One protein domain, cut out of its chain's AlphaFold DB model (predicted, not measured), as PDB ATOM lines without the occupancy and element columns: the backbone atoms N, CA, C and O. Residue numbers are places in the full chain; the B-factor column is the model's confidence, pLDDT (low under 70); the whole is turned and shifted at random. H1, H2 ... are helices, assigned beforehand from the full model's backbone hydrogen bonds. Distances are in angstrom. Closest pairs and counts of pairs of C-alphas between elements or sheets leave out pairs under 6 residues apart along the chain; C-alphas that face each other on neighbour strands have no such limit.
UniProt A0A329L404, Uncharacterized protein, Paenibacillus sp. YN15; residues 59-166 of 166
ATOM      1  N   ALA A  59      52.841  33.509 -24.875       96.00
ATOM      2  CA  ALA A  59      51.644  34.102 -24.281       96.00
ATOM      3  C   ALA A  59      51.181  33.387 -23.002       96.00
ATOM      4  O   ALA A  59      51.061  34.016 -21.957       96.00
ATOM      5  N   GLU A  60      51.023  32.063 -23.046       95.12
ATOM      6  CA  GLU A  60      50.572  31.269 -21.895       95.12
ATOM      7  C   GLU A  60      51.515  31.382 -20.683       95.12
ATOM      8  O   GLU A  60      51.071  31.523 -19.545       95.12
ATOM      9  N   ALA A  61      52.832  31.372 -20.919       93.56
ATOM     10  CA  ALA A  61      53.821  31.458 -19.848       93.56
ATOM     11  C   ALA A  61      53.842  32.855 -19.211       93.56
ATOM     12  O   ALA A  61      53.853  32.974 -17.983       93.56
ATOM     13  N   ALA A  62      53.821  33.907 -20.034       96.19
ATOM     14  CA  ALA A  62      53.758  35.284 -19.562       96.19
ATOM     15  C   ALA A  62      52.446  35.569 -18.819       96.19
ATOM     16  O   ALA A  62      52.486  36.100 -17.709       96.19
ATOM     17  N   ALA A  63      51.305  35.166 -19.384       96.62
ATOM     18  CA  ALA A  63      50.000  35.312 -18.750       96.62
ATOM     19  C   ALA A  63      49.953  34.577 -17.407       96.62
ATOM     20  O   ALA A  63      49.584  35.175 -16.405       96.62
ATOM     21  N   GLY A  64      50.437  33.332 -17.342       95.12
ATOM     22  CA  GLY A  64      50.487  32.570 -16.095       95.12
ATOM     23  C   GLY A  64      51.311  33.246 -14.992       95.12
ATOM     24  O   GLY A  64      50.899  33.243 -13.830       95.12
ATOM     25  N   GLU A  65      52.454  33.856 -15.328       94.56
ATOM     26  CA  GLU A  65      53.234  34.641 -14.358       94.56
ATOM     27  C   GLU A  65      52.529  35.943 -13.951       94.56
ATOM     28  O   GLU A  65      52.557  36.306 -12.775       94.56
ATOM     29  N   MET A  66      51.871  36.639 -14.882       95.31
ATOM     30  CA  MET A  66      51.132  37.871 -14.581       95.31
ATOM     31  C   MET A  66      49.872  37.616 -13.754       95.31
ATOM     32  O   MET A  66      49.584  38.393 -12.847       95.31
ATOM     33  N   THR A  67      49.175  36.504 -13.976       94.25
ATOM     34  CA  THR A  67      48.053  36.068 -13.137       94.25
ATOM     35  C   THR A  67      48.525  35.749 -11.720       94.25
ATOM     36  O   THR A  67      47.928  36.219 -10.752       94.25
ATOM     37  N   ARG A  68      49.647  35.025 -11.562       91.88
ATOM     38  CA  ARG A  68      50.261  34.809 -10.236       91.88
ATOM     39  C   ARG A  68      50.595  36.132  -9.550       91.88
ATOM     40  O   ARG A  68      50.256  36.319  -8.384       91.88
ATOM     41  N   LEU A  69      51.203  37.053 -10.295       92.00
ATOM     42  CA  LEU A  69      51.546  38.381  -9.805       92.00
ATOM     43  C   LEU A  69      50.301  39.170  -9.370       92.00
ATOM     44  O   LEU A  69      50.309  39.759  -8.294       92.00
ATOM     45  N   ALA A  70      49.223  39.145 -10.156       91.12
ATOM     46  CA  ALA A  70      47.952  39.783  -9.814       91.12
ATOM     47  C   ALA A  70      47.383  39.236  -8.493       91.12
ATOM     48  O   ALA A  70      47.024  40.009  -7.599       91.12
ATOM     49  N   HIS A  71      47.383  37.909  -8.322       88.31
ATOM     50  CA  HIS A  71      46.882  37.251  -7.112       88.31
ATOM     51  C   HIS A  71      47.658  37.642  -5.851       88.31
ATOM     52  O   HIS A  71      47.040  37.861  -4.804       88.31
ATOM     53  N   CYS A  72      48.982  37.812  -5.947       83.69
ATOM     54  CA  CYS A  72      49.821  38.260  -4.830       83.69
ATOM     55  C   CYS A  72      49.394  39.622  -4.257       83.69
ATOM     56  O   CYS A  72      49.582  39.865  -3.062       83.69
ATOM     57  N   PHE A  73      48.803  40.499  -5.077       76.56
ATOM     58  CA  PHE A  73      48.527  41.893  -4.706       76.56
ATOM     59  C   PHE A  73      47.050  42.260  -4.621       76.56
ATOM     60  O   PHE A  73      46.743  43.403  -4.283       76.56
ATOM     61  N   SER A  74      46.149  41.283  -4.751       74.19
ATOM     62  CA  SER A  74      44.717  41.436  -4.434       74.19
ATOM     63  C   SER A  74      44.458  42.028  -3.035       74.19
ATOM     64  O   SER A  74      43.448  42.680  -2.785       74.19
ATOM     65  N   ARG A  75      45.399  41.846  -2.097       73.06
ATOM     66  CA  ARG A  75      45.337  42.389  -0.726       73.06
ATOM     67  C   ARG A  75      46.135  43.680  -0.522       73.06
ATOM     68  O   ARG A  75      46.122  44.236   0.573       73.06
ATOM     69  N   GLN A  76      46.854  44.151  -1.539       79.88
ATOM     70  CA  GLN A  76      47.734  45.323  -1.482       79.88
ATOM     71  C   GLN A  76      47.564  46.207  -2.734       79.88
ATOM     72  O   GLN A  76      48.528  46.444  -3.465       79.88
ATOM     73  N   PRO A  77      46.358  46.757  -2.972       78.19
ATOM     74  CA  PRO A  77      46.035  47.493  -4.200       78.19
ATOM     75  C   PRO A  77      46.908  48.737  -4.424       78.19
ATOM     76  O   PRO A  77      47.105  49.164  -5.557       78.19
ATOM     77  N   HIS A  78      47.505  49.295  -3.366       82.62
ATOM     78  CA  HIS A  78      48.441  50.418  -3.461       82.62
ATOM     79  C   HIS A  78      49.736  50.085  -4.228       82.62
ATOM     80  O   HIS A  78      50.414  51.000  -4.691       82.62
ATOM     81  N   LEU A  79      50.092  48.802  -4.376       84.56
ATOM     82  CA  LEU A  79      51.248  48.369  -5.170       84.56
ATOM     83  C   LEU A  79      50.921  48.188  -6.655       84.56
ATOM     84  O   LEU A  79      51.842  48.066  -7.461       84.56
ATOM     85  N   LEU A  80      49.643  48.197  -7.037       87.44
ATOM     86  CA  LEU A  80      49.214  47.897  -8.403       87.44
ATOM     87  C   LEU A  80      49.800  48.880  -9.421       87.44
ATOM     88  O   LEU A  80      50.357  48.461 -10.432       87.44
ATOM     89  N   THR A  81      49.767  50.182  -9.121       87.06
ATOM     90  CA  THR A  81      50.371  51.215  -9.978       87.06
ATOM     91  C   THR A  81      51.860  50.962 -10.209       87.06
ATOM     92  O   THR A  81      52.365  51.136 -11.318       87.06
ATOM     93  N   GLU A  82      52.573  50.514  -9.173       87.88
ATOM     94  CA  GLU A  82      53.996  50.200  -9.266       87.88
ATOM     95  C   GLU A  82      54.252  48.950 -10.114       87.88
ATOM     96  O   GLU A  82      55.175  48.941 -10.930       87.88
ATOM     97  N   VAL A  83      53.419  47.918  -9.962       92.25
ATOM     98  CA  VAL A  83      53.476  46.706 -10.788       92.25
ATOM     99  C   VAL A  83      53.270  47.054 -12.260       92.25
ATOM    100  O   VAL A  83      54.123  46.724 -13.084       92.25
ATOM    101  N   CYS A  84      52.196  47.778 -12.585       93.00
ATOM    102  CA  CYS A  84      51.884  48.215 -13.946       93.00
ATOM    103  C   CYS A  84      53.054  48.988 -14.574       93.00
ATOM    104  O   CYS A  84      53.501  48.689 -15.683       93.00
ATOM    105  N   ARG A  85      53.636  49.927 -13.816       92.06
ATOM    106  CA  ARG A  85      54.804  50.706 -14.241       92.06
ATOM    107  C   ARG A  85      56.025  49.829 -14.525       92.06
ATOM    108  O   ARG A  85      56.706  50.041 -15.529       92.06
ATOM    109  N   GLN A  86      56.317  48.851 -13.666       93.75
ATOM    110  CA  GLN A  86      57.447  47.941 -13.871       93.75
ATOM    111  C   GLN A  86      57.228  46.995 -15.058       93.75
ATOM    112  O   GLN A  86      58.177  46.749 -15.804       93.75
ATOM    113  N   VAL A  87      56.003  46.505 -15.273       96.12
ATOM    114  CA  VAL A  87      55.649  45.688 -16.447       96.12
ATOM    115  C   VAL A  87      55.856  46.490 -17.731       96.12
ATOM    116  O   VAL A  87      56.581  46.040 -18.619       96.12
ATOM    117  N   ALA A  88      55.312  47.709 -17.800       94.69
ATOM    118  CA  ALA A  88      55.470  48.589 -18.957       94.69
ATOM    119  C   ALA A  88      56.949  48.888 -19.256       94.69
ATOM    120  O   ALA A  88      57.397  48.783 -20.401       94.69
ATOM    121  N   HIS A  89      57.738  49.203 -18.222       93.38
ATOM    122  CA  HIS A  89      59.174  49.428 -18.380       93.38
ATOM    123  C   HIS A  89      59.890  48.177 -18.898       93.38
ATOM    124  O   HIS A  89      60.694  48.267 -19.826       93.38
ATOM    125  N   LYS A  90      59.559  46.996 -18.360       94.06
ATOM    126  CA  LYS A  90      60.185  45.743 -18.785       94.06
ATOM    127  C   LYS A  90      59.880  45.400 -20.238       94.06
ATOM    128  O   LYS A  90      60.785  44.965 -20.951       94.06
ATOM    129  N   LEU A  91      58.636  45.575 -20.677       94.94
ATOM    130  CA  LEU A  91      58.231  45.334 -22.063       94.94
ATOM    131  C   LEU A  91      58.963  46.267 -23.029       94.94
ATOM    132  O   LEU A  91      59.476  45.804 -24.048       94.94
ATOM    133  N   ARG A  92      59.108  47.546 -22.665       92.56
ATOM    134  CA  ARG A  92      59.902  48.516 -23.429       92.56
ATOM    135  C   ARG A  92      61.369  48.095 -23.553       92.56
ATOM    136  O   ARG A  92      61.901  48.087 -24.659       92.56
ATOM    137  N   ASP A  93      61.996  47.699 -22.448       90.62
ATOM    138  CA  ASP A  93      63.412  47.299 -22.414       90.62
ATOM    139  C   ASP A  93      63.678  45.964 -23.122       90.62
ATOM    140  O   ASP A  93      64.802  45.677 -23.528       90.62
ATOM    141  N   SER A  94      62.652  45.124 -23.255       90.12
ATOM    142  CA  SER A  94      62.731  43.821 -23.923       90.12
ATOM    143  C   SER A  94      62.195  43.838 -25.353       90.12
ATOM    144  O   SER A  94      61.987  42.773 -25.938       90.12
ATOM    145  N   LYS A  95      61.985  45.026 -25.935       89.25
ATOM    146  CA  LYS A  95      61.530  45.172 -27.318       89.25
ATOM    147  C   LYS A  95      62.447  44.392 -28.268       89.25
ATOM    148  O   LYS A  95      63.665  44.538 -28.225       89.25
ATOM    149  N   GLY A  96      61.850  43.554 -29.115       90.25
ATOM    150  CA  GLY A  96      62.567  42.624 -30.001       90.25
ATOM    151  C   GLY A  96      62.657  41.182 -29.484       90.25
ATOM    152  O   GLY A  96      63.014  40.296 -30.253       90.25
ATOM    153  N   HIS A  97      62.289  40.920 -28.225       91.44
ATOM    154  CA  HIS A  97      62.173  39.561 -27.666       91.44
ATOM    155  C   HIS A  97      60.730  39.043 -27.588       91.44
ATOM    156  O   HIS A  97      60.493  37.946 -27.091       91.44
ATOM    157  N   TRP A  98      59.769  39.823 -28.066       94.88
ATOM    158  CA  TRP A  98      58.350  39.489 -28.113       94.88
ATOM    159  C   TRP A  98      57.751  40.027 -29.413       94.88
ATOM    160  O   TRP A  98      58.293  40.964 -30.006       94.88
ATOM    161  N   GLN A  99      56.643  39.427 -29.848       96.69
ATOM    162  CA  GLN A  99      55.832  39.932 -30.955       96.69
ATOM    163  C   GLN A  99      54.583  40.621 -30.399       96.69
ATOM    164  O   GLN A  99      54.050  40.158 -29.385       96.69
ATOM    165  N   PRO A 100      54.115  41.726 -31.005       96.31
ATOM    166  CA  PRO A 100      52.936  42.427 -30.509       96.31
ATOM    167  C   PRO A 100      51.692  41.536 -30.428       96.31
ATOM    168  O   PRO A 100      50.919  41.660 -29.486       96.31
ATOM    169  N   GLU A 101      51.528  40.600 -31.362       96.56
ATOM    170  CA  GLU A 101      50.424  39.638 -31.386       96.56
ATOM    171  C   GLU A 101      50.453  38.733 -30.151       96.56
ATOM    172  O   GLU A 101      49.434  38.560 -29.492       96.56
ATOM    173  N   THR A 102      51.637  38.257 -29.754       97.25
ATOM    174  CA  THR A 102      51.807  37.467 -28.526       97.25
ATOM    175  C   THR A 102      51.433  38.267 -27.283       97.25
ATOM    176  O   THR A 102      50.873  37.712 -26.342       97.25
ATOM    177  N   LEU A 103      51.720  39.572 -27.255       97.88
ATOM    178  CA  LEU A 103      51.293  40.425 -26.146       97.88
ATOM    179  C   LEU A 103      49.773  40.604 -26.117       97.88
ATOM    180  O   LEU A 103      49.203  40.643 -25.032       97.88
ATOM    181  N   LEU A 104      49.108  40.682 -27.273       97.88
ATOM    182  CA  LEU A 104      47.644  40.706 -27.326       97.88
ATOM    183  C   LEU A 104      47.037  39.397 -26.809       97.88
ATOM    184  O   LEU A 104      46.068  39.454 -26.061       97.88
ATOM    185  N   ASP A 105      47.650  38.249 -27.100       97.94
ATOM    186  CA  ASP A 105      47.219  36.965 -26.532       97.94
ATOM    187  C   ASP A 105      47.378  36.938 -24.995       97.94
ATOM    188  O   ASP A 105      46.546  36.369 -24.289       97.94
ATOM    189  N   VAL A 106      48.423  37.580 -24.450       97.88
ATOM    190  CA  VAL A 106      48.578  37.759 -22.992       97.88
ATOM    191  C   VAL A 106      47.458  38.629 -22.423       97.88
ATOM    192  O   VAL A 106      46.927  38.304 -21.364       97.88
ATOM    193  N   VAL A 107      47.097  39.718 -23.107       97.69
ATOM    194  CA  VAL A 107      45.977  40.587 -22.704       97.69
ATOM    195  C   VAL A 107      44.680  39.786 -22.667       97.69
ATOM    196  O   VAL A 107      44.001  39.796 -21.647       97.69
ATOM    197  N   ASP A 108      44.387  39.022 -23.720       97.12
ATOM    198  CA  ASP A 108      43.173  38.206 -23.795       97.12
ATOM    199  C   ASP A 108      43.138  37.139 -22.682       97.12
ATOM    200  O   ASP A 108      42.093  36.877 -22.087       97.12
ATOM    201  N   ALA A 109      44.283  36.538 -22.342       96.75
ATOM    202  CA  ALA A 109      44.376  35.594 -21.229       96.75
ATOM    203  C   ALA A 109      44.122  36.256 -19.860       96.75
ATOM    204  O   ALA A 109      43.447  35.668 -19.017       96.75
ATOM    205  N   LEU A 110      44.627  37.476 -19.643       95.50
ATOM    206  CA  LEU A 110      44.394  38.237 -18.410       95.50
ATOM    207  C   LEU A 110      42.954  38.753 -18.304       95.50
ATOM    208  O   LEU A 110      42.404  38.784 -17.204       95.50
ATOM    209  N   ASP A 111      42.327  39.097 -19.429       94.19
ATOM    210  CA  ASP A 111      40.912  39.474 -19.483       94.19
ATOM    211  C   ASP A 111      40.009  38.311 -19.066       94.19
ATOM    212  O   ASP A 111      39.072  38.496 -18.288       94.19
ATOM    213  N   ASN A 112      40.333  37.096 -19.516       93.44
ATOM    214  CA  ASN A 112      39.584  35.889 -19.170       93.44
ATOM    215  C   ASN A 112      39.705  35.488 -17.687       93.44
ATOM    216  O   ASN A 112      38.817  34.806 -17.177       93.44
ATOM    217  N   GLU A 113      40.758  35.913 -16.981       89.19
ATOM    218  CA  GLU A 113      40.887  35.710 -15.527       89.19
ATOM    219  C   GLU A 113      39.870  36.562 -14.737       89.19
ATOM    220  O   GLU A 113      39.446  36.181 -13.647       89.19
ATOM    221  N   GLY A 114      39.460  37.721 -15.272       79.50
ATOM    222  CA  GLY A 114      38.384  38.564 -14.729       79.50
ATOM    223  C   GLY A 114      38.719  39.397 -13.479       79.50
ATOM    224  O   GLY A 114      37.898  40.202 -13.039       79.50
ATOM    225  N   GLY A 115      39.913  39.252 -12.896       88.19
ATOM    226  CA  GLY A 115      40.357  40.039 -11.737       88.19
ATOM    227  C   GLY A 115      40.796  41.462 -12.106       88.19
ATOM    228  O   GLY A 115      41.530  41.660 -13.072       88.19
ATOM    229  N   SER A 116      40.421  42.470 -11.310       90.19
ATOM    230  CA  SER A 116      40.746  43.882 -11.602       90.19
ATOM    231  C   SER A 116      42.249  44.180 -11.670       90.19
ATOM    232  O   SER A 116      42.699  45.044 -12.424       90.19
ATOM    233  N   GLU A 117      43.036  43.429 -10.911       92.31
ATOM    234  CA  GLU A 117      44.488  43.465 -10.863       92.31
ATOM    235  C   GLU A 117      45.082  42.879 -12.147       92.31
ATOM    236  O   GLU A 117      45.973  43.488 -12.740       92.31
ATOM    237  N   ALA A 118      44.545  41.748 -12.616       94.25
ATOM    238  CA  ALA A 118      44.940  41.130 -13.878       94.25
ATOM    239  C   ALA A 118      44.621  42.057 -15.058       94.25
ATOM    240  O   ALA A 118      45.501  42.318 -15.874       94.25
ATOM    241  N   LEU A 119      43.425  42.656 -15.075       94.81
ATOM    242  CA  LEU A 119      43.013  43.666 -16.056       94.81
ATOM    243  C   LEU A 119      43.937  44.894 -16.056       94.81
ATOM    244  O   LEU A 119      44.308  45.411 -17.108       94.81
ATOM    245  N   SER A 120      44.358  45.360 -14.880       94.38
ATOM    246  CA  SER A 120      45.260  46.515 -14.760       94.38
ATOM    247  C   SER A 120      46.673  46.209 -15.272       94.38
ATOM    248  O   SER A 120      47.301  47.050 -15.921       94.38
ATOM    249  N   ILE A 121      47.171  44.992 -15.032       95.44
ATOM    250  CA  ILE A 121      48.420  44.512 -15.639       95.44
ATOM    251  C   ILE A 121      48.237  44.362 -17.156       95.44
ATOM    252  O   ILE A 121      49.088  44.825 -17.917       95.44
ATOM    253  N   GLY A 122      47.106  43.799 -17.592       96.56
ATOM    254  CA  GLY A 122      46.708  43.654 -18.992       96.56
ATOM    255  C   GLY A 122      46.743  44.981 -19.742       96.56
ATOM    256  O   GLY A 122      47.344  45.057 -20.807       96.56
ATOM    257  N   LEU A 123      46.256  46.069 -19.142       96.44
ATOM    258  CA  LEU A 123      46.370  47.421 -19.703       96.44
ATOM    259  C   LEU A 123      47.818  47.859 -19.967       96.44
ATOM    260  O   LEU A 123      48.093  48.493 -20.986       96.44
ATOM    261  N   SER A 124      48.756  47.498 -19.088       96.12
ATOM    262  CA  SER A 124      50.182  47.807 -19.282       96.12
ATOM    263  C   SER A 124      50.779  47.016 -20.448       96.12
ATOM    264  O   SER A 124      51.609  47.536 -21.196       96.12
ATOM    265  N   VAL A 125      50.335  45.769 -20.628       97.62
ATOM    266  CA  VAL A 125      50.718  44.916 -21.762       97.62
ATOM    267  C   VAL A 125      50.097  45.437 -23.063       97.62
ATOM    268  O   VAL A 125      50.797  45.579 -24.069       97.62
ATOM    269  N   LEU A 126      48.813  45.804 -23.032       97.62
ATOM    270  CA  LEU A 126      48.079  46.378 -24.156       97.62
ATOM    271  C   LEU A 126      48.707  47.689 -24.623       97.62
ATOM    272  O   LEU A 126      48.810  47.902 -25.825       97.62
ATOM    273  N   ALA A 127      49.157  48.546 -23.705       96.38
ATOM    274  CA  ALA A 127      49.855  49.778 -24.056       96.38
ATOM    275  C   ALA A 127      51.124  49.496 -24.876       96.38
ATOM    276  O   ALA A 127      51.320  50.099 -25.930       96.38
ATOM    277  N   ALA A 128      51.946  48.529 -24.455       96.00
ATOM    278  CA  ALA A 128      53.161  48.156 -25.180       96.00
ATOM    279  C   ALA A 128      52.862  47.557 -26.568       96.00
ATOM    280  O   ALA A 128      53.518  47.910 -27.552       96.00
ATOM    281  N   ALA A 129      51.858  46.679 -26.666       96.56
ATOM    282  CA  ALA A 129      51.414  46.112 -27.941       96.56
ATOM    283  C   ALA A 129      50.816  47.186 -28.865       96.56
ATOM    284  O   ALA A 129      51.128  47.239 -30.053       96.56
ATOM    285  N   GLY A 130      49.993  48.076 -28.306       95.69
ATOM    286  CA  GLY A 130      49.368  49.207 -28.982       95.69
ATOM    287  C   GLY A 130      50.396  50.161 -29.571       95.69
ATOM    288  O   GLY A 130      50.327  50.454 -30.760       95.69
ATOM    289  N   GLU A 131      51.397  50.571 -28.791       94.19
ATOM    290  CA  GLU A 131      52.516  51.381 -29.286       94.19
ATOM    291  C   GLU A 131      53.248  50.697 -30.451       94.19
ATOM    292  O   GLU A 131      53.541  51.336 -31.463       94.19
ATOM    293  N   ALA A 132      53.523  49.392 -30.345       94.50
ATOM    294  CA  ALA A 132      54.219  48.643 -31.390       94.50
ATOM    295  C   ALA A 132      53.390  48.472 -32.676       94.50
ATOM    296  O   ALA A 132      53.955  48.456 -33.769       94.50
ATOM    297  N   LEU A 133      52.065  48.379 -32.550       94.88
ATOM    298  CA  LEU A 133      51.112  48.222 -33.653       94.88
ATOM    299  C   LEU A 133      50.493  49.548 -34.116       94.88
ATOM    300  O   LEU A 133      49.493  49.531 -34.837       94.88
ATOM    301  N   ALA A 134      51.050  50.683 -33.682       94.69
ATOM    302  CA  ALA A 134      50.541  52.023 -33.972       94.69
ATOM    303  C   ALA A 134      49.029  52.171 -33.698       94.69
ATOM    304  O   ALA A 134      48.304  52.797 -34.466       94.69
ATOM    305  N   TRP A 135      48.556  51.562 -32.606       95.31
ATOM    306  CA  TRP A 135      47.162  51.579 -32.165       95.31
ATOM    307  C   TRP A 135      46.164  51.213 -33.270       95.31
ATOM    308  O   TRP A 135      45.135  51.867 -33.439       95.31
ATOM    309  N   ASN A 136      46.449  50.140 -34.013       94.62
ATOM    310  CA  ASN A 136      45.508  49.600 -34.991       94.62
ATOM    311  C   ASN A 136      44.129  49.284 -34.365       94.62
ATOM    312  O   ASN A 136      43.949  49.256 -33.142       94.62
ATOM    313  N   ALA A 137      43.140  48.998 -35.216       94.06
ATOM    314  CA  ALA A 137      41.763  48.770 -34.780       94.06
ATOM    315  C   ALA A 137      41.632  47.703 -33.675       94.06
ATOM    316  O   ALA A 137      40.800  47.850 -32.784       94.06
ATOM    317  N   ASN A 138      42.473  46.665 -33.694       94.25
ATOM    318  CA  ASN A 138      42.428  45.576 -32.724       94.25
ATOM    319  C   ASN A 138      42.813  46.053 -31.309       94.25
ATOM    320  O   ASN A 138      42.104  45.776 -30.339       94.25
ATOM    321  N   CYS A 139      43.894  46.830 -31.195       96.19
ATOM    322  CA  CYS A 139      44.329  47.422 -29.926       96.19
ATOM    323  C   CYS A 139      43.361  48.514 -29.454       96.19
ATOM    324  O   CYS A 139      42.992  48.556 -28.281       96.19
ATOM    325  N   ALA A 140      42.909  49.372 -30.372       95.06
ATOM    326  CA  ALA A 140      41.992  50.463 -30.058       95.06
ATOM    327  C   ALA A 140      40.631  49.951 -29.554       95.06
ATOM    328  O   ALA A 140      40.061  50.527 -28.628       95.06
ATOM    329  N   ASN A 141      40.114  48.857 -30.126       95.25
ATOM    330  CA  ASN A 141      38.873  48.229 -29.667       95.25
ATOM    331  C   ASN A 141      39.009  47.684 -28.237       95.25
ATOM    332  O   ASN A 141      38.138  47.959 -27.412       95.25
ATOM    333  N   ARG A 142      40.111  46.984 -27.924       96.44
ATOM    334  CA  ARG A 142      40.395  46.516 -26.556       96.44
ATOM    335  C   ARG A 142      40.498  47.684 -25.581       96.44
ATOM    336  O   ARG A 142      39.804  47.695 -24.571       96.44
ATOM    337  N   LEU A 143      41.271  48.721 -25.915       96.81
ATOM    338  CA  LEU A 143      41.418  49.897 -25.051       96.81
ATOM    339  C   LEU A 143      40.068  50.579 -24.781       96.81
ATOM    340  O   LEU A 143      39.788  50.971 -23.649       96.81
ATOM    341  N   ARG A 144      39.200  50.685 -25.796       96.50
ATOM    342  CA  ARG A 144      37.840  51.213 -25.619       96.50
ATOM    343  C   ARG A 144      37.011  50.376 -24.647       96.50
ATOM    344  O   ARG A 144      36.307  50.973 -23.837       96.50
ATOM    345  N   ALA A 145      37.119  49.046 -24.678       95.12
ATOM    346  CA  ALA A 145      36.439  48.177 -23.716       95.12
ATOM    347  C   ALA A 145      36.889  48.468 -22.272       95.12
ATOM    348  O   ALA A 145      36.051  48.646 -21.390       95.12
ATOM    349  N   TYR A 146      38.193  48.649 -22.044       95.38
ATOM    350  CA  TYR A 146      38.710  49.038 -20.729       95.38
ATOM    351  C   TYR A 146      38.253  50.436 -20.276       95.38
ATOM    352  O   TYR A 146      37.927  50.637 -19.106       95.38
ATOM    353  N   ARG A 147      38.173  51.414 -21.189       96.00
ATOM    354  CA  ARG A 147      37.722  52.788 -20.880       96.00
ATOM    355  C   ARG A 147      36.248  52.874 -20.463       96.00
ATOM    356  O   ARG A 147      35.855  53.860 -19.844       96.00
ATOM    357  N   VAL A 148      35.434  51.865 -20.772       96.00
ATOM    358  CA  VAL A 148      34.028  51.782 -20.331       96.00
ATOM    359  C   VAL A 148      33.806  50.748 -19.225       96.00
ATOM    360  O   VAL A 148      32.664  50.494 -18.849       96.00
ATOM    361  N   HIS A 149      34.879  50.175 -18.677       95.12
ATOM    362  CA  HIS A 149      34.802  49.131 -17.662       95.12
ATOM    363  C   HIS A 149      34.136  49.629 -16.363       95.12
ATOM    364  O   HIS A 149      34.246  50.803 -15.987       95.12
ATOM    365  N   GLU A 150      33.445  48.725 -15.661       93.62
ATOM    366  CA  GLU A 150      32.722  49.029 -14.416       93.62
ATOM    367  C   GLU A 150      33.666  49.380 -13.257       93.62
ATOM    368  O   GLU A 150      33.396  50.285 -12.464       93.62
ATOM    369  N   ASN A 151      34.813  48.702 -13.192       91.44
ATOM    370  CA  ASN A 151      35.848  48.964 -12.202       91.44
ATOM    371  C   ASN A 151      36.542  50.311 -12.473       91.44
ATOM    372  O   ASN A 151      37.192  50.500 -13.503       91.44
ATOM    373  N   LEU A 152      36.437  51.231 -11.511       90.44
ATOM    374  CA  LEU A 152      36.951  52.595 -11.628       90.44
ATOM    375  C   LEU A 152      38.478  52.659 -11.759       90.44
ATOM    376  O   LEU A 152      38.972  53.510 -12.492       90.44
ATOM    377  N   THR A 153      39.219  51.765 -11.100       88.50
ATOM    378  CA  THR A 153      40.685  51.711 -11.190       88.50
ATOM    379  C   THR A 153      41.120  51.333 -12.600       88.50
ATOM    380  O   THR A 153      41.919  52.040 -13.210       88.50
ATOM    381  N   VAL A 154      40.532  50.264 -13.144       92.31
ATOM    382  CA  VAL A 154      40.792  49.798 -14.514       92.31
ATOM    383  C   VAL A 154      40.458  50.899 -15.520       92.31
ATOM    384  O   VAL A 154      41.277  51.244 -16.370       92.31
ATOM    385  N   ARG A 155      39.280  51.512 -15.377       95.31
ATOM    386  CA  ARG A 155      38.848  52.604 -16.248       95.31
ATOM    387  C   ARG A 155      39.774  53.818 -16.173       95.31
ATOM    388  O   ARG A 155      40.114  54.372 -17.213       95.31
ATOM    389  N   SER A 156      40.181  54.227 -14.971       92.56
ATOM    390  CA  SER A 156      41.097  55.358 -14.780       92.56
ATOM    391  C   SER A 156      42.429  55.108 -15.485       92.56
ATOM    392  O   SER A 156      42.865  55.946 -16.264       92.56
ATOM    393  N   LEU A 157      43.024  53.926 -15.289       91.62
ATOM    394  CA  LEU A 157      44.281  53.552 -15.942       91.62
ATOM    395  C   LEU A 157      44.157  53.535 -17.473       91.62
ATOM    396  O   LEU A 157      45.076  53.948 -18.174       91.62
ATOM    397  N   ALA A 158      43.021  53.082 -18.004       94.62
ATOM    398  CA  ALA A 158      42.775  53.049 -19.444       94.62
ATOM    399  C   ALA A 158      42.596  54.445 -20.066       94.62
ATOM    400  O   ALA A 158      42.912  54.652 -21.242       94.62
ATOM    401  N   LEU A 159      42.059  55.398 -19.300       94.31
ATOM    402  CA  LEU A 159      41.911  56.792 -19.724       94.31
ATOM    403  C   LEU A 159      43.252  57.537 -19.734       94.31
ATOM    404  O   LEU A 159      43.421  58.436 -20.550       94.31
ATOM    405  N   ASP A 160      44.218  57.120 -18.911       92.50
ATOM    406  CA  ASP A 160      45.570  57.698 -18.886       92.50
ATOM    407  C   ASP A 160      46.439  57.286 -20.094       92.50
ATOM    408  O   ASP A 160      47.510  57.855 -20.322       92.50
ATOM    409  N   ILE A 161      45.999  56.302 -20.889       91.75
ATOM    410  CA  ILE A 161      46.690  55.878 -22.111       91.75
ATOM    411  C   ILE A 161      46.272  56.783 -23.271       91.75
ATOM    412  O   ILE A 161      45.133  56.724 -23.741       91.75
ATOM    413  N   TRP A 162      47.225  57.560 -23.781       86.88
ATOM    414  CA  TRP A 162      47.043  58.440 -24.934       86.88
ATOM    415  C   TRP A 162      47.346  57.707 -26.240       86.88
ATOM    416  O   TRP A 162      48.418  57.121 -26.410       86.88
ATOM    417  N   THR A 163      46.414  57.766 -27.189       85.62
ATOM    418  CA  THR A 163      46.582  57.211 -28.536       85.62
ATOM    419  C   THR A 163      46.683  58.352 -29.537       85.62
ATOM    420  O   THR A 163      45.895  59.284 -29.468       85.62
ATOM    421  N   ALA A 164      47.611  58.285 -30.497       67.62
ATOM    422  CA  ALA A 164      47.804  59.350 -31.493       67.62
ATOM    423  C   ALA A 164      46.610  59.551 -32.457       67.62
ATOM    424  O   ALA A 164      46.621  60.485 -33.252       67.62
ATOM    425  N   ALA A 165      45.607  58.671 -32.401       55.56
ATOM    426  CA  ALA A 165      44.339  58.792 -33.107       55.56
ATOM    427  C   ALA A 165      43.245  59.258 -32.130       55.56
ATOM    428  O   ALA A 165      42.489  58.439 -31.607       55.56
ATOM    429  N   GLU A 166      43.200  60.564 -31.881       41.50
ATOM    430  CA  GLU A 166      42.011  61.288 -31.410       41.50
ATOM    431  C   GLU A 166      41.686  62.408 -32.399       41.50
ATOM    432  O   GLU A 166      42.640  63.059 -32.888       41.50
TER     433      GLU A 166
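Overview. This is residues 59 to 166 of the 166 residues of an uncharacterized protein of Paenibacillus sp. YN15 (UniProt A0A329L404). Helix H4 runs through the core: H1, H2 and H3 make an up-and-down bundle with it, each running against the one before, and the hairpin of H5 and H6 packs on it too. The printed part has 108 residues, six named helices, H1 to H6, and no named strand: all helix. It is compact, radius of gyration of the C-alphas 12.6 A, spanning 35 by 30 by 22 A.

Arrangement. Start at the hub H4, residues 116 to 132. H3, residues 100 to 113, forms a hairpin with it; their closest C-alphas, Pro 100 and Ala 129, are 4.7 A apart. H2, residues 77 to 93, touches H4, closest C-alphas Cys 84 and Ile 121, 5.3 A. H1, residues 59 to 73, H5, residues 137 to 147, and H6, residues 152 to 159, each touch part of H4. O i to N i+4 pairs are all within hydrogen-bond range in H3, H5 and H6; H1 has 10 of 11, H2 11 of 13, H4 12 of 13.

Along the chain. Find C-alpha 116 at (40.746, 43.882, -11.602); H4 runs 24.4 A to C-alpha 132 at (54.219, 48.643, -31.390).

Size, cuts and confidence. The printed part has no cut and no long link; residues 164 to 166 are under 70 in pLDDT.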